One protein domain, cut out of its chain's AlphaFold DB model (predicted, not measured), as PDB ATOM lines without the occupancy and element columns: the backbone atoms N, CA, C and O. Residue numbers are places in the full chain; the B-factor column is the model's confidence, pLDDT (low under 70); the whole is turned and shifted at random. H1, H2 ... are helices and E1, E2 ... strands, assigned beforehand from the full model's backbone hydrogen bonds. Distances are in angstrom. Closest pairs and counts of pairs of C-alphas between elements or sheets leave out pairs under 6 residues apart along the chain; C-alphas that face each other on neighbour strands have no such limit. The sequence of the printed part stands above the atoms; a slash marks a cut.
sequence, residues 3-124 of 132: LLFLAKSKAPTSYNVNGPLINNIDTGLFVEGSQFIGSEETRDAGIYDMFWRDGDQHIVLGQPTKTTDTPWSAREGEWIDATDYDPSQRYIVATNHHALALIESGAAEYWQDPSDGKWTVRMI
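Overview. This is residues 3 to 124 of the 132 residues of an uncharacterized protein of Halomonas sedimenti (UniProt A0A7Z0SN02). The model is a lengthwise row of parts: the three-stranded sheet E1, E3, E2 lies toward one end, the small hairpin E4 and E5 packs on E1 near the middle, and at the other end helix H2 packs on the hairpin E6 and E7. Long loops make up much of the rest. The 122 printed residues include two named helices and seven strands, in the order E1 H1 E2 E3 E4 E5 H2 E6 E7, mixed in class, with under half of the residues in named elements. The sheet E1 E3 E2 is mixed; the whole is compact, with a radius of gyration of the C-alphas of 15.5 A and spans of 46 by 30 by 24 A.

Arrangement. Begin at inner strand E3, residues 56 to 64. Edge strand E1, residues 3 to 8, is parallel to it at 26 degrees; find N 6 and O 61, 2.8 A apart. E2, residues 47 to 53, forms an antiparallel hairpin with E3 at 157 degrees, with N 58 and O 51 2.8 A apart. H1, residues 40 to 44, only grazes this sheet. E4, residues 74 to 76, and E5, residues 92 to 94, form a hairpin, with N 75 and O 93 2.9 A apart. The closest C-alphas of E1 and E4, those of Leu 6 and Glu 76, are 4.5 A apart. E6, residues 108 to 112, and E7, residues 119 to 123, form a hairpin, with N 111 and O 120 2.9 A apart. H2, residues 97 to 104, comes closest to E6 at the C-alphas of Leu 102 and Ala 108, 5.1 A apart. In H1 and H2 every O i to N i+4 pair is within hydrogen-bond range.

Along the chain. Find C-alpha 3 at (65.698, 80.495, 109.658), where E1 begins; it runs 15.1 A. E3 runs 25.2 A, E2 17.2 A, and E7 13.4 A to C-alpha 123 at (90.816, 77.577, 123.965).

Size, cuts and confidence. The C-alphas farthest apart, of Gly 33 and Ile 124, are 47.1 A apart. The printed part has no cut; the links E1 to H1 and E4 to E5 are long. Residues 68 to 71 have pLDDT under 70.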
ATOM      1  N   LEU A   3      64.824  81.657 109.500       98.38
ATOM      2  CA  LEU A   3      65.698  80.495 109.658       98.38
ATOM      3  C   LEU A   3      66.088  80.301 111.121       98.38
ATOM      4  O   LEU A   3      66.386  81.268 111.818       98.38
ATOM      5  N   LEU A   4      66.127  79.049 111.563       98.25
ATOM      6  CA  LEU A   4      66.700  78.623 112.839       98.25
ATOM      7  C   LEU A   4      67.689  77.496 112.570       98.25
ATOM      8  O   LEU A   4      67.419  76.632 111.739       98.25
ATOM      9  N   PHE A   5      68.805  77.461 113.290       98.00
ATOM     10  CA  PHE A   5      69.828  76.435 113.099       98.00
ATOM     11  C   PHE A   5      69.937  75.539 114.323       98.00
ATOM     12  O   PHE A   5      70.303  76.000 115.396       98.00
ATOM     13  N   LEU A   6      69.675  74.244 114.162       95.94
ATOM     14  CA  LEU A   6      69.929  73.226 115.175       95.94
ATOM     15  C   LEU A   6      71.394  72.796 115.134       95.94
ATOM     16  O   LEU A   6      71.939  72.534 114.062       95.94
ATOM     17  N   ALA A   7      71.999  72.587 116.297       94.25
ATOM     18  CA  ALA A   7      73.280  71.896 116.368       94.25
ATOM     19  C   ALA A   7      73.127  70.432 115.917       94.25
ATOM     20  O   ALA A   7      72.306  69.681 116.453       94.25
ATOM     21  N   LYS A   8      73.907  70.015 114.915       93.38
ATOM     22  CA  LYS A   8      73.866  68.652 114.357       93.38
ATOM     23  C   LYS A   8      75.272  68.100 114.164       93.38
ATOM     24  O   LYS A   8      76.195  68.828 113.844       93.38
ATOM     25  N   SER A   9      75.454  66.788 114.283       89.19
ATOM     26  CA  SER A   9      76.738  66.146 113.949       89.19
ATOM     27  C   SER A   9      76.971  66.023 112.433       89.19
ATOM     28  O   SER A   9      78.123  65.991 111.982       89.19
ATOM     29  N   LYS A  10      75.876  65.972 111.656       90.94
ATOM     30  CA  LYS A  10      75.836  65.921 110.188       90.94
ATOM     31  C   LYS A  10      74.813  66.934 109.656       90.94
ATOM     32  O   LYS A  10      73.623  66.824 109.945       90.94
ATOM     33  N   ALA A  11      75.295  67.902 108.887       94.88
ATOM     34  CA  ALA A  11      74.531  68.871 108.105       94.88
ATOM     35  C   ALA A  11      75.489  69.528 107.088       94.88
ATOM     36  O   ALA A  11      76.706  69.436 107.289       94.88
ATOM     37  N   PRO A  12      74.985  70.181 106.028       96.06
ATOM     38  CA  PRO A  12      75.797  71.061 105.193       96.06
ATOM     39  C   PRO A  12      76.542  72.112 106.029       96.06
ATOM     40  O   PRO A  12      75.993  72.658 106.985       96.06
ATOM     41  N   THR A  13      77.797  72.400 105.678       95.25
ATOM     42  CA  THR A  13      78.603  73.455 106.323       95.25
ATOM     43  C   THR A  13      78.222  74.853 105.845       95.25
ATOM     44  O   THR A  13      78.514  75.833 106.523       95.25
ATOM     45  N   SER A  14      77.530  74.940 104.709       95.44
ATOM     46  CA  SER A  14      76.907  76.147 104.187       95.44
ATOM     47  C   SER A  14      75.633  75.800 103.414       95.44
ATOM     48  O   SER A  14      75.447  74.675 102.943       95.44
ATOM     49  N   TYR A  15      74.751  76.786 103.298       97.25
ATOM     50  CA  TYR A  15      73.509  76.726 102.543       97.25
ATOM     51  C   TYR A  15      73.541  77.737 101.400       97.25
ATOM     52  O   TYR A  15      73.994  78.866 101.579       97.25
ATOM     53  N   ASN A  16      73.023  77.349 100.238       96.06
ATOM     54  CA  ASN A  16      72.630  78.310  99.213       96.06
ATOM     55  C   ASN A  16      71.183  78.732  99.486       96.06
ATOM     56  O   ASN A  16      70.270  77.936  99.252       96.06
ATOM     57  N   VAL A  17      71.003  79.947 100.007       96.12
ATOM     58  CA  VAL A  17      69.698  80.540 100.318       96.12
ATOM     59  C   VAL A  17      69.406  81.634  99.293       96.12
ATOM     60  O   VAL A  17      70.096  82.650  99.253       96.12
ATOM     61  N   ASN A  18      68.393  81.427  98.450       93.50
ATOM     62  CA  ASN A  18      67.984  82.394  97.430       93.50
ATOM     63  C   ASN A  18      66.455  82.473  97.356       93.50
ATOM     64  O   ASN A  18      65.807  81.638  96.719       93.50
ATOM     65  N   GLY A  19      65.876  83.464  98.037       90.81
ATOM     66  CA  GLY A  19      64.426  83.572  98.184       90.81
ATOM     67  C   GLY A  19      63.854  82.307  98.843       90.81
ATOM     68  O   GLY A  19      64.253  82.006  99.966       90.81
ATOM     69  N   PRO A  20      62.953  81.558  98.179       92.81
ATOM     70  CA  PRO A  20      62.395  80.315  98.713       92.81
ATOM     71  C   PRO A  20      63.295  79.082  98.505       92.81
ATOM     72  O   PRO A  20      62.930  77.988  98.928       92.81
ATOM     73  N   LEU A  21      64.446  79.203  97.838       95.81
ATOM     74  CA  LEU A  21      65.326  78.061  97.581       95.81
ATOM     75  C   LEU A  21      66.335  77.869  98.713       95.81
ATOM     76  O   LEU A  21      67.059  78.803  99.059       95.81
ATOM     77  N   ILE A  22      66.437  76.637  99.217       96.44
ATOM     78  CA  ILE A  22      67.498  76.192 100.131       96.44
ATOM     79  C   ILE A  22      68.155  74.949  99.540       96.44
ATOM     80  O   ILE A  22      67.510  73.914  99.403       96.44
ATOM     81  N   ASN A  23      69.437  75.036  99.173       94.94
ATOM     82  CA  ASN A  23      70.190  73.919  98.577       94.94
ATOM     83  C   ASN A  23      69.459  73.260  97.384       94.94
ATOM     84  O   ASN A  23      69.467  72.041  97.230       94.94
ATOM     85  N   ASN A  24      68.852  74.089  96.524       93.12
ATOM     86  CA  ASN A  24      68.024  73.713  95.363       93.12
ATOM     87  C   ASN A  24      66.649  73.100  95.679       93.12
ATOM     88  O   ASN A  24      65.930  72.742  94.750       93.12
ATOM     89  N   ILE A  25      66.250  73.025  96.949       95.62
ATOM     90  CA  ILE A  25      64.886  72.664  97.336       95.62
ATOM     91  C   ILE A  25      64.034  73.931  97.351       95.62
ATOM     92  O   ILE A  25      64.345  74.878  98.075       95.62
ATOM     93  N   ASP A  26      62.960  73.945  96.560       95.81
ATOM     94  CA  ASP A  26      61.974  75.028  96.559       95.81
ATOM     95  C   ASP A  26      61.026  74.877  97.747       95.81
ATOM     96  O   ASP A  26      60.049  74.124  97.725       95.81
ATOM     97  N   THR A  27      61.339  75.605  98.813       94.38
ATOM     98  CA  THR A  27      60.544  75.606 100.039       94.38
ATOM     99  C   THR A  27      59.238  76.380  99.864       94.38
ATOM    100  O   THR A  27      58.303  76.149 100.623       94.38
ATOM    101  N   GLY A  28      59.095  77.205  98.819       94.06
ATOM    102  CA  GLY A  28      57.858  77.930  98.515       94.06
ATOM    103  C   GLY A  28      56.696  77.018  98.107       94.06
ATOM    104  O   GLY A  28      55.536  77.415  98.199       94.06
ATOM    105  N   LEU A  29      56.985  75.771  97.719       93.31
ATOM    106  CA  LEU A  29      55.972  74.739  97.475       93.31
ATOM    107  C   LEU A  29      55.292  74.254  98.766       93.31
ATOM    108  O   LEU A  29      54.227  73.634  98.710       93.31
ATOM    109  N   PHE A  30      55.886  74.524  99.930       94.56
ATOM    110  CA  PHE A  30      55.302  74.201 101.224       94.56
ATOM    111  C   PHE A  30      54.252  75.253 101.609       94.56
ATOM    112  O   PHE A  30      54.578  76.313 102.140       94.56
ATOM    113  N   VAL A  31      52.978  74.963 101.342       93.69
ATOM    114  CA  VAL A  31      51.862  75.899 101.567       93.69
ATOM    115  C   VAL A  31      51.429  75.974 103.036       93.69
ATOM    116  O   VAL A  31      51.552  74.998 103.781       93.69
ATOM    117  N   GLU A  32      50.883  77.119 103.448       93.75
ATOM    118  CA  GLU A  32      50.351  77.340 104.798       93.75
ATOM    119  C   GLU A  32      49.321  76.274 105.206       93.75
ATOM    120  O   GLU A  32      48.481  75.851 104.411       93.75
ATOM    121  N   GLY A  33      49.418  75.801 106.453       91.00
ATOM    122  CA  GLY A  33      48.605  74.698 106.977       91.00
ATOM    123  C   GLY A  33      49.114  73.291 106.629       91.00
ATOM    124  O   GLY A  33      48.562  72.312 107.132       91.00
ATOM    125  N   SER A  34      50.171  73.164 105.820       93.50
ATOM    126  CA  SER A  34      50.813  71.870 105.558       93.50
ATOM    127  C   SER A  34      51.600  71.365 106.766       93.50
ATOM    128  O   SER A  34      52.083  72.142 107.588       93.50
ATOM    129  N   GLN A  35      51.784  70.046 106.836       94.25
ATOM    130  CA  GLN A  35      52.674  69.410 107.803       94.25
ATOM    131  C   GLN A  35      53.987  69.012 107.129       94.25
ATOM    132  O   GLN A  35      53.982  68.347 106.092       94.25
ATOM    133  N   PHE A  36      55.116  69.367 107.738       96.19
ATOM    134  CA  PHE A  36      56.412  68.851 107.318       96.19
ATOM    135  C   PHE A  36      56.614  67.423 107.841       96.19
ATOM    136  O   PHE A  36      56.555  67.169 109.043       96.19
ATOM    137  N   ILE A  37      56.839  66.479 106.925       93.94
ATOM    138  CA  ILE A  37      57.135  65.070 107.247       93.94
ATOM    139  C   ILE A  37      58.631  64.759 107.068       93.94
ATOM    140  O   ILE A  37      59.157  63.844 107.701       93.94
ATOM    141  N   GLY A  38      59.327  65.548 106.247       92.81
ATOM    142  CA  GLY A  38      60.710  65.305 105.853       92.81
ATOM    143  C   GLY A  38      60.882  64.103 104.918       92.81
ATOM    144  O   GLY A  38      60.023  63.238 104.762       92.81
ATOM    145  N   SER A  39      62.034  64.073 104.266       94.69
ATOM    146  CA  SER A  39      62.528  63.020 103.379       94.69
ATOM    147  C   SER A  39      64.049  62.909 103.514       94.69
ATOM    148  O   SER A  39      64.694  63.769 104.124       94.69
ATOM    149  N   GLU A  40      64.648  61.867 102.934       94.94
ATOM    150  CA  GLU A  40      66.109  61.755 102.851       94.94
ATOM    151  C   GLU A  40      66.731  62.968 102.147       94.94
ATOM    152  O   GLU A  40      67.665  63.554 102.681       94.94
ATOM    153  N   GLU A  41      66.124  63.421 101.048       94.94
ATOM    154  CA  GLU A  41      66.543  64.611 100.301       94.94
ATOM    155  C   GLU A  41      66.536  65.876 101.169       94.94
ATOM    156  O   GLU A  41      67.546  66.570 101.251       94.94
ATOM    157  N   THR A  42      65.441  66.158 101.887       95.31
ATOM    158  CA  THR A  42      65.389  67.335 102.776       95.31
ATOM    159  C   THR A  42      66.413  67.238 103.905       95.31
ATOM    160  O   THR A  42      67.032  68.237 104.258       95.31
ATOM    161  N   ARG A  43      66.660  66.031 104.430       93.88
ATOM    162  CA  ARG A  43      67.634  65.812 105.500       93.88
ATOM    163  C   ARG A  43      69.070  65.983 105.010       93.88
ATOM    164  O   ARG A  43      69.874  66.577 105.725       93.88
ATOM    165  N   ASP A  44      69.389  65.505 103.812       94.62
ATOM    166  CA  ASP A  44      70.698  65.705 103.183       94.62
ATOM    167  C   ASP A  44      70.917  67.171 102.789       94.62
ATOM    168  O   ASP A  44      72.019  67.695 102.953       94.62
ATOM    169  N   ALA A  45      69.850  67.870 102.392       96.00
ATOM    170  CA  ALA A  45      69.853  69.319 102.216       96.00
ATOM    171  C   ALA A  45      69.937  70.097 103.539       96.00
ATOM    172  O   ALA A  45      70.091  71.316 103.494       96.00
ATOM    173  N   GLY A  46      69.871  69.424 104.694       96.38
ATOM    174  CA  GLY A  46      70.004  70.018 106.025       96.38
ATOM    175  C   GLY A  46      68.721  70.614 106.606       96.38
ATOM    176  O   GLY A  46      68.802  71.302 107.621       96.38
ATOM    177  N   ILE A  47      67.560  70.354 106.005       97.69
ATOM    178  CA  ILE A  47      66.242  70.822 106.445       97.69
ATOM    179  C   ILE A  47      65.635  69.795 107.407       97.69
ATOM    180  O   ILE A  47      65.461  68.624 107.071       97.69
ATOM    181  N   TYR A  48      65.309  70.244 108.616       96.62
ATOM    182  CA  TYR A  48      64.788  69.410 109.702       96.62
ATOM    183  C   TYR A  48      63.336  69.704 110.060       96.62
ATOM    184  O   TYR A  48      62.687  68.827 110.626       96.62
ATOM    185  N   ASP A  49      62.844  70.903 109.760       97.38
ATOM    186  CA  ASP A  49      61.441  71.263 109.944       97.38
ATOM    187  C   ASP A  49      61.056  72.440 109.042       97.38
ATOM    188  O   ASP A  49      61.907  73.257 108.677       97.38
ATOM    189  N   MET A  50      59.773  72.532 108.705       97.19
ATOM    190  CA  MET A  50      59.170  73.671 108.016       97.19
ATOM    191  C   MET A  50      57.752  73.888 108.531       97.19
ATOM    192  O   MET A  50      56.944  72.961 108.579       97.19
ATOM    193  N   PHE A  51      57.418  75.125 108.876       97.19
ATOM    194  CA  PHE A  51      56.068  75.490 109.291       97.19
ATOM    195  C   PHE A  51      55.783  76.959 108.988       97.19
ATOM    196  O   PHE A  51      56.686  77.750 108.729       97.19
ATOM    197  N   TRP A  52      54.508  77.328 109.024       96.81
ATOM    198  CA  TRP A  52      54.071  78.714 108.900       96.81
ATOM    199  C   TRP A  52      53.679  79.255 110.272       96.81
ATOM    200  O   TRP A  52      53.060  78.549 111.071       96.81
ATOM    201  N   ARG A  53      54.057  80.499 110.555       95.25
ATOM    202  CA  ARG A  53      53.682  81.224 111.773       95.25
ATOM    203  C   ARG A  53      53.550  82.701 111.429       95.25
ATOM    204  O   ARG A  53      54.465  83.264 110.842       95.25
ATOM    205  N   ASP A  54      52.420  83.299 111.795       92.94
ATOM    206  CA  ASP A  54      52.130  84.726 111.598       92.94
ATOM    207  C   ASP A  54      52.310  85.206 110.141       92.94
ATOM    208  O   ASP A  54      52.737  86.329 109.890       92.94
ATOM    209  N   GLY A  55      51.991  84.344 109.167       91.62
ATOM    210  CA  GLY A  55      52.150  84.628 107.735       91.62
ATOM    211  C   GLY A  55      53.579  84.478 107.199       91.62
ATOM    212  O   GLY A  55      53.789  84.629 105.998       91.62
ATOM    213  N   ASP A  56      54.547  84.129 108.051       94.81
ATOM    214  CA  ASP A  56      55.933  83.870 107.669       94.81
ATOM    215  C   ASP A  56      56.248  82.371 107.642       94.81
ATOM    216  O   ASP A  56      55.993  81.622 108.595       94.81
ATOM    217  N   GLN A  57      56.901  81.934 106.566       96.50
ATOM    218  CA  GLN A  57      57.504  80.608 106.502       96.50
ATOM    219  C   GLN A  57      58.742  80.541 107.401       96.50
ATOM    220  O   GLN A  57      59.674  81.338 107.258       96.50
ATOM    221  N   HIS A  58      58.756  79.562 108.297       97.94
ATOM    222  CA  HIS A  58      59.829  79.258 109.231       97.94
ATOM    223  C   HIS A  58      60.466  77.925 108.852       97.94
ATOM    224  O   HIS A  58      59.769  76.925 108.676       97.94
ATOM    225  N   ILE A  59      61.791  77.913 108.735       97.88
ATOM    226  CA  ILE A  59      62.552  76.730 108.341       97.88
ATOM    227  C   ILE A  59      63.644  76.458 109.362       97.88
ATOM    228  O   ILE A  59      64.410  77.344 109.744       97.88
ATOM    229  N   VAL A  60      63.716  75.205 109.791       98.06
ATOM    230  CA  VAL A  60      64.719  74.728 110.734       98.06
ATOM    231  C   VAL A  60      65.797  73.980 109.961       98.06
ATOM    232  O   VAL A  60      65.540  72.936 109.359       98.06
ATOM    233  N   LEU A  61      67.010  74.516 109.988       98.31
ATOM    234  CA  LEU A  61      68.199  73.981 109.335       98.31
ATOM    235  C   LEU A  61      69.158  73.364 110.360       98.31
ATOM    236  O   LEU A  61      69.022  73.570 111.562       98.31
ATOM    237  N   GLY A  62      70.147  72.594 109.909       97.38
ATOM    238  CA  GLY A  62      71.244  72.126 110.760       97.38
ATOM    239  C   GLY A  62      72.502  72.982 110.609       97.38
ATOM    240  O   GLY A  62      72.915  73.265 109.494       97.38
ATOM    241  N   GLN A  63      73.189  73.331 111.689       96.88
ATOM    242  CA  GLN A  63      74.572  73.807 111.611       96.88
ATOM    243  C   GLN A  63      75.492  72.738 112.213       96.88
ATOM    244  O   GLN A  63      75.249  72.286 113.341       96.88
ATOM    245  N   PRO A  64      76.509  72.268 111.468       94.94
ATOM    246  CA  PRO A  64      77.279  71.122 111.899       94.94
ATOM    247  C   PRO A  64      78.256  71.499 113.017       94.94
ATOM    248  O   PRO A  64      78.991  72.482 112.921       94.94
ATOM    249  N   THR A  65      78.282  70.684 114.068       93.00
ATOM    250  CA  THR A  65      79.147  70.843 115.240       93.00
ATOM    251  C   THR A  65      80.049  69.649 115.457       93.00
ATOM    252  O   THR A  65      79.655  68.511 115.185       93.00
ATOM    253  N   LYS A  66      81.204  69.895 116.069       88.81
ATOM    254  CA  LYS A  66      82.053  68.861 116.661       88.81
ATOM    255  C   LYS A  66      82.229  69.111 118.158       88.81
ATOM    256  O   LYS A  66      82.179  70.246 118.616       88.81
ATOM    257  N   THR A  67      82.413  68.040 118.917       73.56
ATOM    258  CA  THR A  67      82.641  68.068 120.368       73.56
ATOM    259  C   THR A  67      84.058  67.564 120.627       73.56
ATOM    260  O   THR A  67      84.246  66.376 120.883       73.56
ATOM    261  N   THR A  68      85.067  68.419 120.462       63.50
ATOM    262  CA  THR A  68      86.476  68.042 120.678       63.50
ATOM    263  C   THR A  68      87.047  68.767 121.895       63.50
ATOM    264  O   THR A  68      86.869  69.975 122.017       63.50
ATOM    265  N   ASP A  69      87.719  68.008 122.765       57.38
ATOM    266  CA  ASP A  69      88.644  68.383 123.855       57.38
ATOM    267  C   ASP A  69      88.164  69.315 124.986       57.38
ATOM    268  O   ASP A  69      88.645  69.196 126.110       57.38
ATOM    269  N   THR A  70      87.159  70.163 124.767       61.03
ATOM    270  CA  THR A  70      86.444  70.897 125.827       61.03
ATOM    271  C   THR A  70      85.053  70.283 126.001       61.03
ATOM    272  O   THR A  70      84.449  69.901 124.995       61.03
ATOM    273  N   PRO A  71      84.489  70.184 127.224       65.44
ATOM    274  CA  PRO A  71      83.084  69.834 127.407       65.44
ATOM    275  C   PRO A  71      82.188  70.816 126.637       65.44
ATOM    276  O   PRO A  71      81.864  71.900 127.111       65.44
ATOM    277  N   TRP A  72      81.814  70.442 125.416       78.00
ATOM    278  CA  TRP A  72      81.026  71.243 124.492       78.00
ATOM    279  C   TRP A  72      79.685  70.567 124.255       78.00
ATOM    280  O   TRP A  72      79.584  69.357 124.055       78.00
ATOM    281  N   SER A  73      78.630  71.362 124.274       84.25
ATOM    282  CA  SER A  73      77.306  70.964 123.818       84.25
ATOM    283  C   SER A  73      76.638  72.211 123.282       84.25
ATOM    284  O   SER A  73      76.782  73.285 123.873       84.25
ATOM    285  N   ALA A  74      75.920  72.075 122.178       88.12
ATOM    286  CA  ALA A  74      75.291  73.192 121.504       88.12
ATOM    287  C   ALA A  74      73.795  72.963 121.349       88.12
ATOM    288  O   ALA A  74      73.342  71.824 121.226       88.12
ATOM    289  N   ARG A  75      73.054  74.062 121.315       89.69
ATOM    290  CA  ARG A  75      71.646  74.101 120.930       89.69
ATOM    291  C   ARG A  75      71.440  75.154 119.854       89.69
ATOM    292  O   ARG A  75      72.365  75.891 119.503       89.69
ATOM    293  N   GLU A  76      70.223  75.218 119.351       93.25
ATOM    294  CA  GLU A  76      69.780  76.288 118.479       93.25
ATOM    295  C   GLU A  76      69.923  77.680 119.099       93.25
ATOM    296  O   GLU A  76      69.751  77.865 120.306       93.25
ATOM    297  N   GLY A  77      70.280  78.657 118.267       90.88
ATOM    298  CA  GLY A  77      70.276  80.067 118.639       90.88
ATOM    299  C   GLY A  77      68.911  80.710 118.416       90.88
ATOM    300  O   GLY A  77      67.867  80.127 118.707       90.88
ATOM    301  N   GLU A  78      68.929  81.935 117.905       96.06
ATOM    302  CA  GLU A  78      67.723  82.705 117.612       96.06
ATOM    303  C   GLU A  78      67.290  82.544 116.151       96.06
ATOM    304  O   GLU A  78      68.053  82.096 115.293       96.06
ATOM    305  N   TRP A  79      66.042  82.919 115.878       97.94
ATOM    306  CA  TRP A  79      65.543  83.032 114.513       97.94
ATOM    307  C   TRP A  79      66.171  84.240 113.818       97.94
ATOM    308  O   TRP A  79      66.200  85.331 114.386       97.94
ATOM    309  N   ILE A  80      66.595  84.062 112.571       97.81
ATOM    310  CA  ILE A  80      67.112  85.136 111.713       97.81
ATOM    311  C   ILE A  80      66.217  85.331 110.490       97.81
ATOM    312  O   ILE A  80      65.463  84.424 110.116       97.81
ATOM    313  N   ASP A  81      66.309  86.489 109.836       97.50
ATOM    314  CA  ASP A  81      65.804  86.598 108.471       97.50
ATOM    315  C   ASP A  81      66.705  85.814 107.511       97.50
ATOM    316  O   ASP A  81      67.928  85.807 107.647       97.50
ATOM    317  N   ALA A  82      66.103  85.155 106.524       96.94
ATOM    318  CA  ALA A  82      66.852  84.460 105.488       96.94
ATOM    319  C   ALA A  82      67.773  85.403 104.692       96.94
ATOM    320  O   ALA A  82      68.802  84.952 104.194       96.94
ATOM    321  N   THR A  83      67.440  86.696 104.585       96.56
ATOM    322  CA  THR A  83      68.300  87.695 103.923       96.56
ATOM    323  C   THR A  83      69.561  88.030 104.712       96.56
ATOM    324  O   THR A  83      70.523  88.514 104.122       96.56
ATOM    325  N   ASP A  84      69.561  87.767 106.019       97.19
ATOM    326  CA  ASP A  84      70.685  88.047 106.917       97.19
ATOM    327  C   ASP A  84      71.638  86.848 107.034       97.19
ATOM    328  O   ASP A  84      72.639  86.902 107.748       97.19
ATOM    329  N   TYR A  85      71.331  85.744 106.347       97.56
ATOM    330  CA  TYR A  85      72.147  84.545 106.384       97.56
ATOM    331  C   TYR A  85      73.504  84.756 105.695       97.56
ATOM    332  O   TYR A  85      73.608  84.937 104.482       97.56
ATOM    333  N   ASP A  86      74.556  84.628 106.491       96.06
ATOM    334  CA  ASP A  86      75.956  84.532 106.089       96.06
ATOM    335  C   ASP A  86      76.517  83.135 106.450       96.06
ATOM    336  O   ASP A  86      76.460  82.743 107.624       96.06
ATOM    337  N   PRO A  87      77.068  82.370 105.484       93.06
ATOM    338  CA  PRO A  87      77.639  81.043 105.725       93.06
ATOM    339  C   PRO A  87      78.906  81.041 106.595       93.06
ATOM    340  O   PRO A  87      79.289  79.980 107.086       93.06
ATOM    341  N   SER A  88      79.560  82.190 106.783       92.75
ATOM    342  CA  SER A  88      80.732  82.335 107.656       92.75
ATOM    343  C   SER A  88      80.371  82.590 109.126       92.75
ATOM    344  O   SER A  88      81.247  82.580 109.991       92.75
ATOM    345  N   GLN A  89      79.084  82.788 109.430       95.88
ATOM    346  CA  GLN A  89      78.596  83.091 110.775       95.88
ATOM    347  C   GLN A  89      78.112  81.848 111.531       95.88
ATOM    348  O   GLN A  89      77.736  80.811 110.975       95.88
ATOM    349  N   ARG A  90      78.068  81.987 112.856       95.50
ATOM    350  CA  ARG A  90      77.583  80.972 113.793       95.50
ATOM    351  C   ARG A  90      76.185  81.322 114.301       95.50
ATOM    352  O   ARG A  90      76.007  82.351 114.952       95.50
ATOM    353  N   TYR A  91      75.245  80.395 114.142       97.12
ATOM    354  CA  TYR A  91      73.836  80.534 114.544       97.12
ATOM    355  C   TYR A  91      73.407  79.592 115.674       97.12
ATOM    356  O   TYR A  91      72.284  79.666 116.160       97.12
ATOM    357  N   ILE A  92      74.293  78.700 116.104       94.88
ATOM    358  CA  ILE A  92      74.117  77.841 117.280       94.88
ATOM    359  C   ILE A  92      74.793  78.447 118.509       94.88
ATOM    360  O   ILE A  92      75.692  79.278 118.391       94.88
ATOM    361  N   VAL A  93      74.417  77.985 119.697       93.31
ATOM    362  CA  VAL A  93      74.969  78.496 120.957       93.31
ATOM    363  C   VAL A  93      75.428  77.380 121.881       93.31
ATOM    364  O   VAL A  93      74.834  76.304 121.936       93.31
ATOM    365  N   ALA A  94      76.479  77.671 122.640       92.06
ATOM    366  CA  ALA A  94      76.973  76.857 123.736       92.06
ATOM    367  C   ALA A  94      75.899  76.639 124.802       92.06
ATOM    368  O   ALA A  94      75.139  77.546 125.134       92.06
ATOM    369  N   THR A  95      75.886  75.450 125.392       90.25
ATOM    370  CA  THR A  95      75.010  75.107 126.528       90.25
ATOM    371  C   THR A  95      75.775  74.596 127.736       90.25
ATOM    372  O   THR A  95      75.270  74.646 128.854       90.25
ATOM    373  N   ASN A  96      77.001  74.109 127.542       89.12
ATOM    374  CA  ASN A  96      77.825  73.661 128.650       89.12
ATOM    375  C   ASN A  96      78.279  74.872 129.483       89.12
ATOM    376  O   ASN A  96      78.922  75.773 128.949       89.12
ATOM    377  N   HIS A  97      77.973  74.881 130.786       89.50
ATOM    378  CA  HIS A  97      78.317  75.996 131.677       89.50
ATOM    379  C   HIS A  97      79.820  76.291 131.732       89.50
ATOM    380  O   HIS A  97      80.202  77.451 131.830       89.50
ATOM    381  N   HIS A  98      80.677  75.268 131.653       88.12
ATOM    382  CA  HIS A  98      82.124  75.471 131.647       88.12
ATOM    383  C   HIS A  98      82.575  76.130 130.338       88.12
ATOM    384  O   HIS A  98      83.303  77.116 130.379       88.12
ATOM    385  N   ALA A  99      82.090  75.653 129.186       88.56
ATOM    386  CA  ALA A  99      82.381  76.296 127.904       88.56
ATOM    387  C   ALA A  99      81.882  77.749 127.863       88.56
ATOM    388  O   ALA A  99      82.600  78.626 127.398       88.56
ATOM    389  N   LEU A 100      80.680  78.013 128.385       91.56
ATOM    390  CA  LEU A 100      80.132  79.366 128.501       91.56
ATOM    391  C   LEU A 100      81.023  80.263 129.362       91.56
ATOM    392  O   LEU A 100      81.407  81.329 128.901       91.56
ATOM    393  N   ALA A 101      81.419  79.805 130.553       92.44
ATOM    394  CA  ALA A 101      82.287  80.573 131.442       92.44
ATOM    395  C   ALA A 101      83.645  80.903 130.798       92.44
ATOM    396  O   ALA A 101      84.133  82.020 130.942       92.44
ATOM    397  N   LEU A 102      84.238  79.960 130.057       91.81
ATOM    398  CA  LEU A 102      85.494  80.184 129.331       91.81
ATOM    399  C   LEU A 102      85.333  81.187 128.182       91.81
ATOM    400  O   LEU A 102      86.229  81.994 127.943       91.81
ATOM    401  N   ILE A 103      84.201  81.154 127.473       92.31
ATOM    402  CA  ILE A 103      83.888  82.140 126.431       92.31
ATOM    403  C   ILE A 103      83.686  83.526 127.050       92.31
ATOM    404  O   ILE A 103      84.251  84.504 126.572       92.31
ATOM    405  N   GLU A 104      82.916  83.615 128.134       93.69
ATOM    406  CA  GLU A 104      82.649  84.867 128.852       93.69
ATOM    407  C   GLU A 104      83.923  85.478 129.445       93.69
ATOM    408  O   GLU A 104      84.074  86.699 129.452       93.69
ATOM    409  N   SER A 105      84.862  84.645 129.901       94.19
ATOM    410  CA  SER A 105      86.163  85.103 130.388       94.19
ATOM    411  C   SER A 105      87.155  85.440 129.268       94.19
ATOM    412  O   SER A 105      88.269  85.861 129.573       94.19
ATOM    413  N   GLY A 106      86.808  85.201 127.999       92.62
ATOM    414  CA  GLY A 106      87.714  85.358 126.858       92.62
ATOM    415  C   GLY A 106      88.849  84.329 126.809       92.62
ATOM    416  O   GLY A 106      89.838  84.552 126.124       92.62
ATOM    417  N   ALA A 107      88.737  83.216 127.538       92.19
ATOM    418  CA  ALA A 107      89.715  82.125 127.513       92.19
ATOM    419  C   ALA A 107      89.438  81.114 126.387       92.19
ATOM    420  O   ALA A 107      90.311  80.328 126.019       92.19
ATOM    421  N   ALA A 108      88.223  81.119 125.845       92.62
ATOM    422  CA  ALA A 108      87.812  80.282 124.734       92.62
ATOM    423  C   ALA A 108      86.971  81.075 123.730       92.62
ATOM    424  O   ALA A 108      86.372  82.095 124.060       92.62
ATOM    425  N   GLU A 109      86.889  80.580 122.502       92.81
ATOM    426  CA  GLU A 109      86.090  81.184 121.440       92.81
ATOM    427  C   GLU A 109      85.317  80.129 120.656       92.81
ATOM    428  O   GLU A 109      85.698  78.954 120.594       92.81
ATOM    429  N   TYR A 110      84.228  80.565 120.022       92.88
ATOM    430  CA  TYR A 110      83.623  79.787 118.952       92.88
ATOM    431  C   TYR A 110      84.578  79.750 117.773       92.88
ATOM    432  O   TYR A 110      85.105  80.778 117.356       92.88
ATOM    433  N   TRP A 111      84.752  78.571 117.204       92.81
ATOM    434  CA  TRP A 111      85.669  78.377 116.102       92.81
ATOM    435  C   TRP A 111      85.092  77.408 115.086       92.81
ATOM    436  O   TRP A 111      84.551  76.358 115.448       92.81
ATOM    437  N   GLN A 112      85.215  77.777 113.815       93.75
ATOM    438  CA  GLN A 112      84.915  76.903 112.695       93.75
ATOM    439  C   GLN A 112      86.201  76.200 112.272       93.75
ATOM    440  O   GLN A 112      87.172  76.851 111.888       93.75
ATOM    441  N   ASP A 113      86.211  74.873 112.349       91.81
ATOM    442  CA  ASP A 113      87.381  74.094 111.967       91.81
ATOM    443  C   ASP A 113      87.592  74.147 110.445       91.81
ATOM    444  O   ASP A 113      86.695  73.756 109.700       91.81
ATOM    445  N   PRO A 114      88.753  74.602 109.943       92.25
ATOM    446  CA  PRO A 114      89.008  74.691 108.512       92.25
ATOM    447  C   PRO A 114      89.138  73.320 107.831       92.25
ATOM    448  O   PRO A 114      89.065  73.251 106.607       92.25
ATOM    449  N   SER A 115      89.343  72.233 108.584       92.56
ATOM    450  CA  SER A 115      89.472  70.881 108.031       92.56
ATOM    451  C   SER A 115      88.132  70.249 107.653       92.56
ATOM    452  O   SER A 115      88.074  69.500 106.678       92.56
ATOM    453  N   ASP A 116      87.056  70.551 108.388       92.69
ATOM    454  CA  ASP A 116      85.734  69.944 108.175       92.69
ATOM    455  C   ASP A 116      84.560  70.941 108.168       92.69
ATOM    456  O   ASP A 116      83.415  70.548 107.932       92.69
ATOM    457  N   GLY A 117      84.828  72.228 108.397       93.12
ATOM    458  CA  GLY A 117      83.851  73.316 108.423       93.12
ATOM    459  C   GLY A 117      82.906  73.294 109.627       93.12
ATOM    460  O   GLY A 117      81.928  74.049 109.633       93.12
ATOM    461  N   LYS A 118      83.142  72.433 110.625       93.94
ATOM    462  CA  LYS A 118      82.253  72.282 111.782       93.94
ATOM    463  C   LYS A 118      82.585  73.272 112.882       93.94
ATOM    464  O   LYS A 118      83.744  73.565 113.171       93.94
ATOM    465  N   TRP A 119      81.541  73.723 113.562       93.94
ATOM    466  CA  TRP A 119      81.662  74.620 114.701       93.94
ATOM    467  C   TRP A 119      81.981  73.866 115.996       93.94
ATOM    468  O   TRP A 119      81.417  72.810 116.290       93.94
ATOM    469  N   THR A 120      82.864  74.444 116.799       92.75
ATOM    470  CA  THR A 120      83.203  74.008 118.158       92.75
ATOM    471  C   THR A 120      83.508  75.226 119.021       92.75
ATOM    472  O   THR A 120      83.492  76.362 118.545       92.75
ATOM    473  N   VAL A 121      83.838  74.977 120.282       91.19
ATOM    474  CA  VAL A 121      84.637  75.897 121.090       91.19
ATOM    475  C   VAL A 121      86.071  75.392 121.163       91.19
ATOM    476  O   VAL A 121      86.295  74.180 121.204       91.19
ATOM    477  N   ARG A 122      87.031  76.319 121.150       90.06
ATOM    478  CA  ARG A 122      88.452  76.055 121.405       90.06
ATOM    479  C   ARG A 122      88.997  77.047 122.423       90.06
ATOM    480  O   ARG A 122      88.491  78.163 122.512       90.06
ATOM    481  N   MET A 123      90.038  76.650 123.143       90.44
ATOM    482  CA  MET A 123      90.816  77.577 123.965       90.44
ATOM    483  C   MET A 123      91.547  78.576 123.065       90.44
ATOM    484  O   MET A 123      92.025  78.204 121.992       90.44
ATOM    485  N   ILE A 124      91.636  79.827 123.505       90.31
ATOM    486  CA  ILE A 124      92.482  80.831 122.865       90.31
ATOM    487  C   ILE A 124      93.906  80.593 123.363       90.31
ATOM    488  O   ILE A 124      94.160  80.631 124.569       90.31
TER     489      ILE A 124